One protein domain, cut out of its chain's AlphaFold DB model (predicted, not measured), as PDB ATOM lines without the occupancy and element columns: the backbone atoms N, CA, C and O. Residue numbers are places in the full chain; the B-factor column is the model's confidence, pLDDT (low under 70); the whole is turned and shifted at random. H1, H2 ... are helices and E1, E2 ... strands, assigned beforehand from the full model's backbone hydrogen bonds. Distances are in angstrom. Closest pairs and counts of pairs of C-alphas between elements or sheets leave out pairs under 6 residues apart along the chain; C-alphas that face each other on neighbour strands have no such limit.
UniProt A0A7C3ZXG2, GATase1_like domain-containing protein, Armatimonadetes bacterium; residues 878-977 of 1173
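This is residues 878 to 977 of the 1173 residues of the protein "GATase1_like domain-containing protein" of Armatimonadetes bacterium (UniProt A0A7C3ZXG2). A pair of short parallel strands, E2 and E3, forms a small middle, with H3 beside it and H2 toward one end of the domain, while H1 and H4 make a crosswise pair toward the other end. The long stretch 942 to 966 loops from E3 to H4. The 100 printed residues hold four named helices and three named strands in the order H1 E1 H2 E2 H3 E3 H4, a mixed class with a two-stranded parallel sheet. The whole is compact, with a radius of gyration of the C-alphas of 13.7 A and spans of 39 by 28 by 22 A.

H1, residues 881 to 891, begins at C-alpha 881 (-15.893, -9.646, 116.771) and is 15.3 A long. E1 is residues 895 to 898, 9.9 A, and H2 is residues 899 to 905, 9.9 A. E2, residues 912 to 915, is 10.2 A. H3, residues 923 to 934, is 16.7 A, and E3, residues 938 to 941, is 10.0 A. H4, residues 967 to 977, is 15.3 A and ends at C-alpha 977 (-0.203, -7.332, 111.568).

E2 and E3 are parallel at 16 degrees, with N 913 and O 938 2.9 A apart. With H3 they form a strand-helix-strand unit, two parallel neighbour strands with a helix between, its crossover right-handed. E1 pairs with no named strand. H2 touches residues 924 to 925 of H3 alone, closest at C-alphas 903 and 925, 6.5 A, at a steep tilt of 59 degrees. H1 touches H4, about perpendicular at 88 degrees, closest at C-alphas 883 and 968, 4.3 A. H1 and H3 are apart. Every O i to N i+4 pair is within hydrogen-bond range in H2, H3 and H4, and 6 of 7 in H1.

The C-alphas of Arg 904 and Glu 977, the two farthest apart, are 40.6 A apart. The printed part has no cut, and the link E3 to H4 is long. Residues 958 to 965 are under 70 in pLDDT.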
ATOM      1  N   TYR A 878     -17.633  -5.136 125.681       93.31
ATOM      2  CA  TYR A 878     -17.481  -6.562 125.401       93.31
ATOM      3  C   TYR A 878     -17.952  -6.818 123.971       93.31
ATOM      4  O   TYR A 878     -19.148  -6.862 123.695       93.31
ATOM      5  N   TYR A 879     -16.999  -6.932 123.049       92.56
ATOM      6  CA  TYR A 879     -17.303  -6.995 121.621       92.56
ATOM      7  C   TYR A 879     -16.270  -7.839 120.857       92.56
ATOM      8  O   TYR A 879     -15.468  -7.282 120.104       92.56
ATOM      9  N   PRO A 880     -16.225  -9.165 121.101       95.31
ATOM     10  CA  PRO A 880     -15.214 -10.066 120.542       95.31
ATOM     11  C   PRO A 880     -15.526 -10.467 119.087       95.31
ATOM     12  O   PRO A 880     -15.810 -11.628 118.771       95.31
ATOM     13  N   THR A 881     -15.525  -9.484 118.187       96.00
ATOM     14  CA  THR A 881     -15.893  -9.646 116.771       96.00
ATOM     15  C   THR A 881     -14.920 -10.544 116.004       96.00
ATOM     16  O   THR A 881     -15.340 -11.314 115.143       96.00
ATOM     17  N   PHE A 882     -13.628 -10.517 116.335       95.94
ATOM     18  CA  PHE A 882     -12.607 -11.336 115.679       95.94
ATOM     19  C   PHE A 882     -12.652 -12.784 116.158       95.94
ATOM     20  O   PHE A 882     -12.483 -13.701 115.354       95.94
ATOM     21  N   GLY A 883     -12.945 -13.000 117.440       95.38
ATOM     22  CA  GLY A 883     -13.242 -14.323 117.978       95.38
ATOM     23  C   GLY A 883     -14.403 -14.984 117.232       95.38
ATOM     24  O   GLY A 883     -14.291 -16.142 116.835       95.38
ATOM     25  N   LEU A 884     -15.481 -14.240 116.962       96.69
ATOM     26  CA  LEU A 884     -16.597 -14.732 116.149       96.69
ATOM     27  C   LEU A 884     -16.175 -15.030 114.700       96.69
ATOM     28  O   LEU A 884     -16.469 -16.118 114.199       96.69
ATOM     29  N   GLU A 885     -15.449 -14.117 114.046       95.44
ATOM     30  CA  GLU A 885     -14.965 -14.300 112.666       95.44
ATOM     31  C   GLU A 885     -14.065 -15.530 112.497       95.44
ATOM     32  O   GLU A 885     -14.146 -16.207 111.470       95.44
ATOM     33  N   LEU A 886     -13.219 -15.841 113.488       95.50
ATOM     34  CA  LEU A 886     -12.330 -17.006 113.462       95.50
ATOM     35  C   LEU A 886     -13.120 -18.303 113.244       95.50
ATOM     36  O   LEU A 886     -12.815 -19.072 112.332       95.50
ATOM     37  N   PHE A 887     -14.155 -18.529 114.056       95.94
ATOM     38  CA  PHE A 887     -14.990 -19.721 113.937       95.94
ATOM     39  C   PHE A 887     -15.932 -19.620 112.739       95.94
ATOM     40  O   PHE A 887     -15.990 -20.555 111.943       95.94
ATOM     41  N   ARG A 888     -16.603 -18.479 112.536       94.44
ATOM     42  CA  ARG A 888     -17.546 -18.298 111.423       94.44
ATOM     43  C   ARG A 888     -16.909 -18.622 110.073       94.44
ATOM     44  O   ARG A 888     -17.473 -19.404 109.324       94.44
ATOM     45  N   ARG A 889     -15.727 -18.080 109.771       89.75
ATOM     46  CA  ARG A 889     -15.094 -18.285 108.459       89.75
ATOM     47  C   ARG A 889     -14.517 -19.692 108.308       89.75
ATOM     48  O   ARG A 889     -14.743 -20.335 107.292       89.75
ATOM     49  N   LYS A 890     -13.806 -20.194 109.325       92.94
ATOM     50  CA  LYS A 890     -13.046 -21.456 109.200       92.94
ATOM     51  C   LYS A 890     -13.837 -22.706 109.502       92.94
ATOM     52  O   LYS A 890     -13.627 -23.749 108.872       92.94
ATOM     53  N   PHE A 891     -14.722 -22.631 110.485       94.50
ATOM     54  CA  PHE A 891     -15.654 -23.712 110.747       94.50
ATOM     55  C   PHE A 891     -16.825 -23.645 109.761       94.50
ATOM     56  O   PHE A 891     -17.133 -24.666 109.153       94.50
ATOM     57  N   GLY A 892     -17.379 -22.454 109.515       92.94
ATOM     58  CA  GLY A 892     -18.472 -22.196 108.562       92.94
ATOM     59  C   GLY A 892     -19.652 -21.449 109.193       92.94
ATOM     60  O   GLY A 892     -20.458 -20.843 108.496       92.94
ATOM     61  N   GLU A 893     -19.744 -21.452 110.523       94.62
ATOM     62  CA  GLU A 893     -20.819 -20.805 111.270       94.62
ATOM     63  C   GLU A 893     -20.386 -20.501 112.709       94.62
ATOM     64  O   GLU A 893     -19.564 -21.204 113.297       94.62
ATOM     65  N   CYS A 894     -20.938 -19.435 113.275       96.75
ATOM     66  CA  CYS A 894     -20.839 -19.099 114.689       96.75
ATOM     67  C   CYS A 894     -21.967 -18.110 115.003       96.75
ATOM     68  O   CYS A 894     -22.146 -17.137 114.266       96.75
ATOM     69  N   ASP A 895     -22.737 -18.379 116.053       96.56
ATOM     70  CA  ASP A 895     -23.767 -17.479 116.570       96.56
ATOM     71  C   ASP A 895     -23.297 -16.798 117.870       96.56
ATOM     72  O   ASP A 895     -22.216 -17.073 118.392       96.56
ATOM     73  N   VAL A 896     -24.121 -15.901 118.410       97.81
ATOM     74  CA  VAL A 896     -23.946 -15.313 119.742       97.81
ATOM     75  C   VAL A 896     -25.154 -15.717 120.576       97.81
ATOM     76  O   VAL A 896     -26.284 -15.578 120.118       97.81
ATOM     77  N   ILE A 897     -24.937 -16.201 121.797       97.81
ATOM     78  CA  ILE A 897     -26.005 -16.465 122.761       97.81
ATOM     79  C   ILE A 897     -25.989 -15.402 123.862       97.81
ATOM     80  O   ILE A 897     -24.998 -15.223 124.572       97.81
ATOM     81  N   HIS A 898     -27.108 -14.696 124.015       97.88
ATOM     82  CA  HIS A 898     -27.283 -13.683 125.053       97.88
ATOM     83  C   HIS A 898     -27.477 -14.323 126.439       97.88
ATOM     84  O   HIS A 898     -28.268 -15.257 126.577       97.88
ATOM     85  N   GLU A 899     -26.831 -13.796 127.487       98.19
ATOM     86  CA  GLU A 899     -26.928 -14.312 128.867       98.19
ATOM     87  C   GLU A 899     -28.376 -14.506 129.355       98.19
ATOM     88  O   GLU A 899     -28.710 -15.566 129.874       98.19
ATOM     89  N   GLU A 900     -29.272 -13.535 129.142       97.06
ATOM     90  CA  GLU A 900     -30.691 -13.670 129.535       97.06
ATOM     91  C   GLU A 900     -31.427 -14.789 128.782       97.06
ATOM     92  O   GLU A 900     -32.306 -15.448 129.345       97.06
ATOM     93  N   VAL A 901     -31.053 -15.049 127.526       97.25
ATOM     94  CA  VAL A 901     -31.604 -16.165 126.747       97.25
ATOM     95  C   VAL A 901     -31.055 -17.485 127.286       97.25
ATOM     96  O   VAL A 901     -31.827 -18.409 127.530       97.25
ATOM     97  N   ALA A 902     -29.755 -17.559 127.582       97.62
ATOM     98  CA  ALA A 902     -29.125 -18.734 128.188       97.62
ATOM     99  C   ALA A 902     -29.710 -19.067 129.578       97.62
ATOM    100  O   ALA A 902     -29.975 -20.232 129.903       97.62
ATOM    101  N   LEU A 903     -29.987 -18.049 130.399       96.75
ATOM    102  CA  LEU A 903     -30.640 -18.212 131.701       96.75
ATOM    103  C   LEU A 903     -32.019 -18.873 131.558       96.75
ATOM    104  O   LEU A 903     -32.331 -19.809 132.300       96.75
ATOM    105  N   ARG A 904     -32.822 -18.442 130.581       95.50
ATOM    106  CA  ARG A 904     -34.203 -18.919 130.393       95.50
ATOM    107  C   ARG A 904     -34.294 -20.237 129.628       95.50
ATOM    108  O   ARG A 904     -35.094 -21.087 130.001       95.50
ATOM    109  N   SER A 905     -33.451 -20.417 128.617       93.31
ATOM    110  CA  SER A 905     -33.568 -21.506 127.638       93.31
ATOM    111  C   SER A 905     -32.404 -22.500 127.662       93.31
ATOM    112  O   SER A 905     -32.517 -23.566 127.072       93.31
ATOM    113  N   GLY A 906     -31.302 -22.204 128.360       94.31
ATOM    114  CA  GLY A 906     -30.109 -23.060 128.369       94.31
ATOM    115  C   GLY A 906     -29.261 -22.931 127.099       94.31
ATOM    116  O   GLY A 906     -29.325 -21.916 126.409       94.31
ATOM    117  N   PHE A 907     -28.452 -23.959 126.824       95.69
ATOM    118  CA  PHE A 907     -27.511 -24.017 125.692       95.69
ATOM    119  C   PHE A 907     -27.854 -25.125 124.681       95.69
ATOM    120  O   PHE A 907     -27.075 -25.380 123.770       95.69
ATOM    121  N   ASP A 908     -29.014 -25.770 124.832       88.56
ATOM    122  CA  ASP A 908     -29.440 -26.958 124.079       88.56
ATOM    123  C   ASP A 908     -29.352 -26.847 122.541       88.56
ATOM    124  O   ASP A 908     -29.076 -27.866 121.908       88.56
ATOM    125  N   PRO A 909     -29.559 -25.672 121.901       89.69
ATOM    126  CA  PRO A 909     -29.412 -25.551 120.447       89.69
ATOM    127  C   PRO A 909     -27.977 -25.735 119.929       89.69
ATOM    128  O   PRO A 909     -27.794 -25.943 118.731       89.69
ATOM    129  N   TYR A 910     -26.973 -25.637 120.804       96.31
ATOM    130  CA  TYR A 910     -25.561 -25.596 120.440       96.31
ATOM    131  C   TYR A 910     -24.850 -26.907 120.791       96.31
ATOM    132  O   TYR A 910     -25.238 -27.625 121.705       96.31
ATOM    133  N   GLU A 911     -23.771 -27.212 120.074       97.31
ATOM    134  CA  GLU A 911     -22.854 -28.321 120.385       97.31
ATOM    135  C   GLU A 911     -21.542 -27.801 120.996       97.31
ATOM    136  O   GLU A 911     -20.843 -28.520 121.713       97.31
ATOM    137  N   VAL A 912     -21.239 -26.518 120.767       97.88
ATOM    138  CA  VAL A 912     -20.061 -25.816 121.279       97.88
ATOM    139  C   VAL A 912     -20.465 -24.462 121.850       97.88
ATOM    140  O   VAL A 912     -21.137 -23.677 121.179       97.88
ATOM    141  N   VAL A 913     -19.991 -24.158 123.057       97.56
ATOM    142  CA  VAL A 913     -20.124 -22.838 123.684       97.56
ATOM    143  C   VAL A 913     -18.736 -22.262 123.944       97.56
ATOM    144  O   VAL A 913     -17.860 -22.939 124.484       97.56
ATOM    145  N   ILE A 914     -18.535 -21.008 123.547       96.06
ATOM    146  CA  ILE A 914     -17.259 -20.296 123.628       96.06
ATOM    147  C   ILE A 914     -17.414 -19.099 124.564       96.06
ATOM    148  O   ILE A 914     -18.273 -18.246 124.339       96.06
ATOM    149  N   LEU A 915     -16.570 -19.005 125.592       94.62
ATOM    150  CA  LEU A 915     -16.456 -17.814 126.437       94.62
ATOM    151  C   LEU A 915     -15.083 -17.187 126.193       94.62
ATOM    152  O   LEU A 915     -14.059 -17.837 126.414       94.62
ATOM    153  N   LEU A 916     -15.081 -15.930 125.750       93.31
ATOM    154  CA  LEU A 916     -13.867 -15.155 125.493       93.31
ATOM    155  C   LEU A 916     -13.786 -13.998 126.484       93.31
ATOM    156  O   LEU A 916     -14.766 -13.285 126.664       93.31
ATOM    157  N   GLY A 917     -12.657 -13.817 127.165       90.62
ATOM    158  CA  GLY A 917     -12.453 -12.734 128.135       90.62
ATOM    159  C   GLY A 917     -13.552 -12.622 129.202       90.62
ATOM    160  O   GLY A 917     -13.882 -11.516 129.632       90.62
ATOM    161  N   THR A 918     -14.174 -13.740 129.585       92.50
ATOM    162  CA  THR A 918     -15.310 -13.764 130.516       92.50
ATOM    163  C   THR A 918     -14.840 -14.164 131.916       92.50
ATOM    164  O   THR A 918     -14.485 -15.315 132.154       92.50
ATOM    165  N   ASP A 919     -14.862 -13.216 132.850       91.38
ATOM    166  CA  ASP A 919     -14.526 -13.411 134.266       91.38
ATOM    167  C   ASP A 919     -15.773 -13.478 135.169       91.38
ATOM    168  O   ASP A 919     -15.783 -14.199 136.170       91.38
ATOM    169  N   ILE A 920     -16.835 -12.753 134.801       93.94
ATOM    170  CA  ILE A 920     -18.049 -12.577 135.600       93.94
ATOM    171  C   ILE A 920     -19.233 -13.264 134.916       93.94
ATOM    172  O   ILE A 920     -19.653 -12.846 133.838       93.94
ATOM    173  N   ILE A 921     -19.814 -14.275 135.573       95.81
ATOM    174  CA  ILE A 921     -21.057 -14.937 135.133       95.81
ATOM    175  C   ILE A 921     -21.993 -15.221 136.318       95.81
ATOM    176  O   ILE A 921     -21.517 -15.469 137.427       95.81
ATOM    177  N   PRO A 922     -23.327 -15.241 136.127       96.06
ATOM    178  CA  PRO A 922     -24.258 -15.735 137.142       96.06
ATOM    179  C   PRO A 922     -23.943 -17.174 137.576       96.06
ATOM    180  O   PRO A 922     -23.507 -17.995 136.766       96.06
ATOM    181  N   GLN A 923     -24.228 -17.516 138.836       93.94
ATOM    182  CA  GLN A 923     -24.005 -18.876 139.348       93.94
ATOM    183  C   GLN A 923     -24.851 -19.904 138.575       93.94
ATOM    184  O   GLN A 923     -24.392 -21.001 138.274       93.94
ATOM    185  N   GLU A 924     -26.060 -19.520 138.169       95.56
ATOM    186  CA  GLU A 924     -26.966 -20.326 137.351       95.56
ATOM    187  C   GLU A 924     -26.386 -20.622 135.959       95.56
ATOM    188  O   GLU A 924     -26.630 -21.695 135.401       95.56
ATOM    189  N   ILE A 925     -25.600 -19.698 135.394       96.62
ATOM    190  CA  ILE A 925     -24.891 -19.923 134.130       96.62
ATOM    191  C   ILE A 925     -23.740 -20.907 134.332       96.62
ATOM    192  O   ILE A 925     -23.601 -21.820 133.520       96.62
ATOM    193  N   GLU A 926     -22.969 -20.798 135.424       93.88
ATOM    194  CA  GLU A 926     -21.939 -21.796 135.764       93.88
ATOM    195  C   GLU A 926     -22.559 -23.206 135.820       93.88
ATOM    196  O   GLU A 926     -22.032 -24.158 135.241       93.88
ATOM    197  N   GLU A 927     -23.728 -23.345 136.450       92.94
ATOM    198  CA  GLU A 927     -24.445 -24.620 136.543       92.94
ATOM    199  C   GLU A 927     -24.925 -25.145 135.189       92.94
ATOM    200  O   GLU A 927     -24.743 -26.331 134.898       92.94
ATOM    201  N   LYS A 928     -25.492 -24.280 134.345       95.88
ATOM    202  CA  LYS A 928     -25.938 -24.643 132.993       95.88
ATOM    203  C   LYS A 928     -24.772 -25.038 132.086       95.88
ATOM    204  O   LYS A 928     -24.901 -26.011 131.349       95.88
ATOM    205  N   LEU A 929     -23.626 -24.363 132.174       94.94
ATOM    206  CA  LEU A 929     -22.417 -24.732 131.427       94.94
ATOM    207  C   LEU A 929     -21.890 -26.108 131.855       94.94
ATOM    208  O   LEU A 929     -21.543 -26.934 131.014       94.94
ATOM    209  N   LEU A 930     -21.888 -26.409 133.157       92.19
ATOM    210  CA  LEU A 930     -21.507 -27.737 133.650       92.19
ATOM    211  C   LEU A 930     -22.483 -28.824 133.194       92.19
ATOM    212  O   LEU A 930     -22.055 -29.935 132.881       92.19
ATOM    213  N   GLN A 931     -23.786 -28.534 133.175       93.56
ATOM    214  CA  GLN A 931     -24.798 -29.453 132.646       93.56
ATOM    215  C   GLN A 931     -24.591 -29.703 131.150       93.56
ATOM    216  O   GLN A 931     -24.577 -30.857 130.733       93.56
ATOM    217  N   PHE A 932     -24.347 -28.644 130.379       95.56
ATOM    218  CA  PHE A 932     -24.043 -28.708 128.954       95.56
ATOM    219  C   PHE A 932     -22.821 -29.592 128.661       95.56
ATOM    220  O   PHE A 932     -22.910 -30.532 127.872       95.56
ATOM    221  N   VAL A 933     -21.708 -29.383 129.376       92.62
ATOM    222  CA  VAL A 933     -20.498 -30.213 129.228       92.62
ATOM    223  C   VAL A 933     -20.760 -31.670 129.622       92.62
ATOM    224  O   VAL A 933     -20.333 -32.591 128.929       92.62
ATOM    225  N   ARG A 934     -21.507 -31.915 130.708       92.12
ATOM    226  CA  ARG A 934     -21.887 -33.282 131.125       92.12
ATOM    227  C   ARG A 934     -22.779 -33.989 130.105       92.12
ATOM    228  O   ARG A 934     -22.724 -35.213 130.024       92.12
ATOM    229  N   ALA A 935     -23.581 -33.240 129.352       94.00
ATOM    230  CA  ALA A 935     -24.415 -33.759 128.273       94.00
ATOM    231  C   ALA A 935     -23.626 -34.051 126.979       94.00
ATOM    232  O   ALA A 935     -24.202 -34.578 126.031       94.00
ATOM    233  N   GLY A 936     -22.320 -33.762 126.947       92.38
ATOM    234  CA  GLY A 936     -21.442 -33.998 125.797       92.38
ATOM    235  C   GLY A 936     -21.102 -32.742 124.993       92.38
ATOM    236  O   GLY A 936     -20.370 -32.848 124.012       92.38
ATOM    237  N   GLY A 937     -21.592 -31.569 125.405       94.44
ATOM    238  CA  GLY A 937     -21.242 -30.293 124.792       94.44
ATOM    239  C   GLY A 937     -19.774 -29.914 125.003       94.44
ATOM    240  O   GLY A 937     -19.138 -30.307 125.986       94.44
ATOM    241  N   ILE A 938     -19.222 -29.128 124.082       94.44
ATOM    242  CA  ILE A 938     -17.835 -28.653 124.146       94.44
ATOM    243  C   ILE A 938     -17.800 -27.224 124.672       94.44
ATOM    244  O   ILE A 938     -18.396 -26.325 124.088       94.44
ATOM    245  N   LEU A 939     -17.041 -26.999 125.741       93.31
ATOM    246  CA  LEU A 939     -16.777 -25.667 126.275       93.31
ATOM    247  C   LEU A 939     -15.365 -25.214 125.886       93.31
ATOM    248  O   LEU A 939     -14.390 -25.890 126.218       93.31
ATOM    249  N   ILE A 940     -15.258 -24.073 125.203       91.94
ATOM    250  CA  ILE A 940     -13.983 -23.424 124.867       91.94
ATOM    251  C   ILE A 940     -13.856 -22.150 125.704       91.94
ATOM    252  O   ILE A 940     -14.745 -21.302 125.683       91.94
ATOM    253  N   LEU A 941     -12.745 -22.026 126.431       89.81
ATOM    254  CA  LEU A 941     -12.444 -20.900 127.314       89.81
ATOM    255  C   LEU A 941     -11.036 -20.379 127.004       89.81
ATOM    256  O   LEU A 941     -10.099 -21.177 126.935       89.81
ATOM    257  N   ASP A 942     -10.869 -19.063 126.887       88.00
ATOM    258  CA  ASP A 942      -9.550 -18.411 126.983       88.00
ATOM    259  C   ASP A 942      -9.268 -17.875 128.404       88.00
ATOM    260  O   ASP A 942      -8.121 -17.677 128.796       88.00
ATOM    261  N   HIS A 943     -10.319 -17.722 129.209       84.25
ATOM    262  CA  HIS A 943     -10.286 -17.346 130.613       84.25
ATOM    263  C   HIS A 943     -11.385 -18.119 131.351       84.25
ATOM    264  O   HIS A 943     -12.526 -18.177 130.894       84.25
ATOM    265  N   SER A 944     -11.061 -18.711 132.503       86.00
ATOM    266  CA  SER A 944     -12.074 -19.335 133.365       86.00
ATOM    267  C   SER A 944     -12.794 -18.273 134.200       86.00
ATOM    268  O   SER A 944     -12.103 -17.554 134.925       86.00
ATOM    269  N   PRO A 945     -14.136 -18.179 134.163       90.31
ATOM    270  CA  PRO A 945     -14.877 -17.263 135.023       90.31
ATOM    271  C   PRO A 945     -14.569 -17.515 136.499       90.31
ATOM    272  O   PRO A 945     -14.545 -18.668 136.944       90.31
ATOM    273  N   SER A 946     -14.316 -16.451 137.261       89.25
ATOM    274  CA  SER A 946     -13.850 -16.560 138.646       89.25
ATOM    275  C   SER A 946     -14.866 -16.090 139.683       89.25
ATOM    276  O   SER A 946     -14.731 -16.448 140.857       89.25
ATOM    277  N   GLN A 947     -15.891 -15.332 139.280       92.56
ATOM    278  CA  GLN A 947     -16.835 -14.726 140.219       92.56
ATOM    279  C   GLN A 947     -18.235 -14.474 139.638       92.56
ATOM    280  O   GLN A 947     -18.424 -14.352 138.430       92.56
ATOM    281  N   SER A 948     -19.224 -14.377 140.529       94.31
ATOM    282  CA  SER A 948     -20.562 -13.875 140.212       94.31
ATOM    283  C   SER A 948     -20.587 -12.341 140.141       94.31
ATOM    284  O   SER A 948     -19.662 -11.696 140.645       94.31
ATOM    285  N   PRO A 949     -21.646 -11.724 139.582       94.56
ATOM    286  CA  PRO A 949     -21.826 -10.268 139.598       94.56
ATOM    287  C   PRO A 949     -21.743  -9.646 141.004       94.56
ATOM    288  O   PRO A 949     -21.270  -8.528 141.176       94.56
ATOM    289  N   GLU A 950     -22.156 -10.385 142.036       93.06
ATOM    290  CA  GLU A 950     -22.079  -9.989 143.449       93.06
ATOM    291  C   GLU A 950     -20.685 -10.206 144.071       93.06
ATOM    292  O   GLU A 950     -20.519 -10.031 145.278       93.06
ATOM    293  N   GLY A 951     -19.693 -10.632 143.282       90.38
ATOM    294  CA  GLY A 951     -18.331 -10.924 143.733       90.38
ATOM    295  C   GLY A 951     -18.192 -12.252 144.482       90.38
ATOM    296  O   GLY A 951     -17.206 -12.464 145.192       90.38
ATOM    297  N   ARG A 952     -19.174 -13.162 144.382       90.50
ATOM    298  CA  ARG A 952     -19.064 -14.491 145.004       90.50
ATOM    299  C   ARG A 952     -18.118 -15.359 144.175       90.50
ATOM    300  O   ARG A 952     -18.346 -15.463 142.974       90.50
ATOM    301  N   PRO A 953     -17.117 -16.025 144.774       87.44
ATOM    302  CA  PRO A 953     -16.216 -16.894 144.025       87.44
ATOM    303  C   PRO A 953     -16.963 -18.010 143.288       87.44
ATOM    304  O   PRO A 953     -17.784 -18.713 143.884       87.44
ATOM    305  N   LEU A 954     -16.628 -18.196 142.014       85.56
ATOM    306  CA  LEU A 954     -16.948 -19.384 141.232       85.56
ATOM    307  C   LEU A 954     -15.790 -20.372 141.372       85.56
ATOM    308  O   LEU A 954     -14.618 -19.993 141.447       85.56
ATOM    309  N   GLY A 955     -16.117 -21.654 141.481       70.62
ATOM    310  CA  GLY A 955     -15.135 -22.672 141.864       70.62
ATOM    311  C   GLY A 955     -15.240 -23.967 141.084       70.62
ATOM    312  O   GLY A 955     -14.400 -24.837 141.274       70.62
ATOM    313  N   ARG A 956     -16.252 -24.126 140.226       75.69
ATOM    314  CA  ARG A 956     -16.506 -25.395 139.538       75.69
ATOM    315  C   ARG A 956     -15.891 -25.426 138.139       75.69
ATOM    316  O   ARG A 956     -15.587 -26.511 137.655       75.69
ATOM    317  N   LEU A 957     -15.690 -24.264 137.511       74.31
ATOM    318  CA  LEU A 957     -15.018 -24.139 136.205       74.31
ATOM    319  C   LEU A 957     -13.514 -23.831 136.308       74.31
ATOM    320  O   LEU A 957     -12.770 -24.112 135.373       74.31
ATOM    321  N   LYS A 958     -13.055 -23.294 137.445       64.25
ATOM    322  CA  LYS A 958     -11.683 -22.794 137.652       64.25
ATOM    323  C   LYS A 958     -10.582 -23.848 137.458       64.25
ATOM    324  O   LYS A 958      -9.456 -23.494 137.121       64.25
ATOM    325  N   ASP A 959     -10.910 -25.127 137.631       60.84
ATOM    326  CA  ASP A 959      -9.968 -26.241 137.470       60.84
ATOM    327  C   ASP A 959      -9.827 -26.718 136.007       60.84
ATOM    328  O   ASP A 959      -9.050 -27.633 135.737       60.84
ATOM    329  N   LEU A 960     -10.574 -26.135 135.056       63.97
ATOM    330  CA  LEU A 960     -10.657 -26.640 133.680       63.97
ATOM    331  C   LEU A 960      -9.609 -26.043 132.732       63.97
ATOM    332  O   LEU A 960      -9.018 -26.796 131.961       63.97
ATOM    333  N   VAL A 961      -9.373 -24.724 132.746       64.81
ATOM    334  CA  VAL A 961      -8.457 -24.061 131.794       64.81
ATOM    335  C   VAL A 961      -7.857 -22.785 132.394       64.81
ATOM    336  O   VAL A 961      -8.565 -21.986 133.004       64.81
ATOM    337  N   ASN A 962      -6.564 -22.545 132.165       55.28
ATOM    338  CA  ASN A 962      -5.937 -21.240 132.381       55.28
ATOM    339  C   ASN A 962      -5.059 -20.921 131.160       55.28
ATOM    340  O   ASN A 962      -3.916 -21.378 131.085       55.28
ATOM    341  N   ALA A 963      -5.625 -20.248 130.153       62.12
ATOM    342  CA  ALA A 963      -4.899 -19.925 128.928       62.12
ATOM    343  C   ALA A 963      -4.134 -18.593 129.084       62.12
ATOM    344  O   ALA A 963      -4.586 -17.694 129.791       62.12
ATOM    345  N   PRO A 964      -2.956 -18.451 128.454       53.44
ATOM    346  CA  PRO A 964      -2.086 -17.293 128.659       53.44
ATOM    347  C   PRO A 964      -2.499 -16.027 127.884       53.44
ATOM    348  O   PRO A 964      -1.894 -14.982 128.114       53.44
ATOM    349  N   ALA A 965      -3.474 -16.089 126.965       68.44
ATOM    350  CA  ALA A 965      -3.868 -14.952 126.123       68.44
ATOM    351  C   ALA A 965      -5.353 -14.993 125.710       68.44
ATOM    352  O   ALA A 965      -5.896 -16.071 125.474       68.44
ATOM    353  N   ASN A 966      -5.973 -13.813 125.574       86.56
ATOM    354  CA  ASN A 966      -7.330 -13.635 125.046       86.56
ATOM    355  C   ASN A 966      -7.358 -13.940 123.537       86.56
ATOM    356  O   ASN A 966      -6.586 -13.351 122.774       86.56
ATOM    357  N   LEU A 967      -8.232 -14.854 123.113       90.94
ATOM    358  CA  LEU A 967      -8.242 -15.381 121.743       90.94
ATOM    359  C   LEU A 967      -8.699 -14.340 120.709       90.94
ATOM    360  O   LEU A 967      -8.141 -14.294 119.613       90.94
ATOM    361  N   ASP A 968      -9.677 -13.499 121.058       93.31
ATOM    362  CA  ASP A 968     -10.155 -12.413 120.194       93.31
ATOM    363  C   ASP A 968      -9.031 -11.410 119.905       93.31
ATOM    364  O   ASP A 968      -8.737 -11.117 118.745       93.31
ATOM    365  N   VAL A 969      -8.328 -10.972 120.956       92.19
ATOM    366  CA  VAL A 969      -7.194 -10.043 120.839       92.19
ATOM    367  C   VAL A 969      -6.057 -10.670 120.039       92.19
ATOM    368  O   VAL A 969      -5.505 -10.020 119.154       92.19
ATOM    369  N   LEU A 970      -5.715 -11.931 120.316       93.31
ATOM    370  CA  LEU A 970      -4.637 -12.627 119.616       93.31
ATOM    371  C   LEU A 970      -4.921 -12.735 118.111       93.31
ATOM    372  O   LEU A 970      -4.061 -12.396 117.298       93.31
ATOM    373  N   TYR A 971      -6.126 -13.174 117.736       94.44
ATOM    374  CA  TYR A 971      -6.495 -13.312 116.330       94.44
ATOM    375  C   TYR A 971      -6.610 -11.952 115.632       94.44
ATOM    376  O   TYR A 971      -6.109 -11.792 114.518       94.44
ATOM    377  N   ARG A 972      -7.184 -10.945 116.304       93.56
ATOM    378  CA  ARG A 972      -7.220  -9.565 115.809       93.56
ATOM    379  C   ARG A 972      -5.823  -9.044 115.503       93.56
ATOM    380  O   ARG A 972      -5.594  -8.573 114.392       93.56
ATOM    381  N   THR A 973      -4.899  -9.134 116.457       92.50
ATOM    382  CA  THR A 973      -3.518  -8.671 116.274       92.50
ATOM    383  C   THR A 973      -2.861  -9.388 115.101       92.50
ATOM    384  O   THR A 973      -2.318  -8.726 114.223       92.50
ATOM    385  N   ALA A 974      -2.999 -10.714 115.009       93.50
ATOM    386  CA  ALA A 974      -2.431 -11.479 113.905       93.50
ATOM    387  C   ALA A 974      -2.963 -11.010 112.536       93.50
ATOM    388  O   ALA A 974      -2.186 -10.781 111.608       93.50
ATOM    389  N   VAL A 975      -4.279 -10.791 112.414       90.12
ATOM    390  CA  VAL A 975      -4.897 -10.240 111.198       90.12
ATOM    391  C   VAL A 975      -4.376  -8.834 110.894       90.12
ATOM    392  O   VAL A 975      -3.940  -8.558 109.770       90.12
ATOM    393  N   GLU A 976      -4.387  -7.936 111.877       90.25
ATOM    394  CA  GLU A 976      -3.975  -6.541 111.703       90.25
ATOM    395  C   GLU A 976      -2.481  -6.387 111.400       90.25
ATOM    396  O   GLU A 976      -2.101  -5.489 110.645       90.25
ATOM    397  N   GLU A 977      -1.643  -7.316 111.846       91.94
ATOM    398  CA  GLU A 977      -0.203  -7.332 111.568       91.94
ATOM    399  C   GLU A 977       0.166  -8.142 110.312       91.94
ATOM    400  O   GLU A 977       1.311  -8.095 109.868       91.94
TER     401      GLU A 977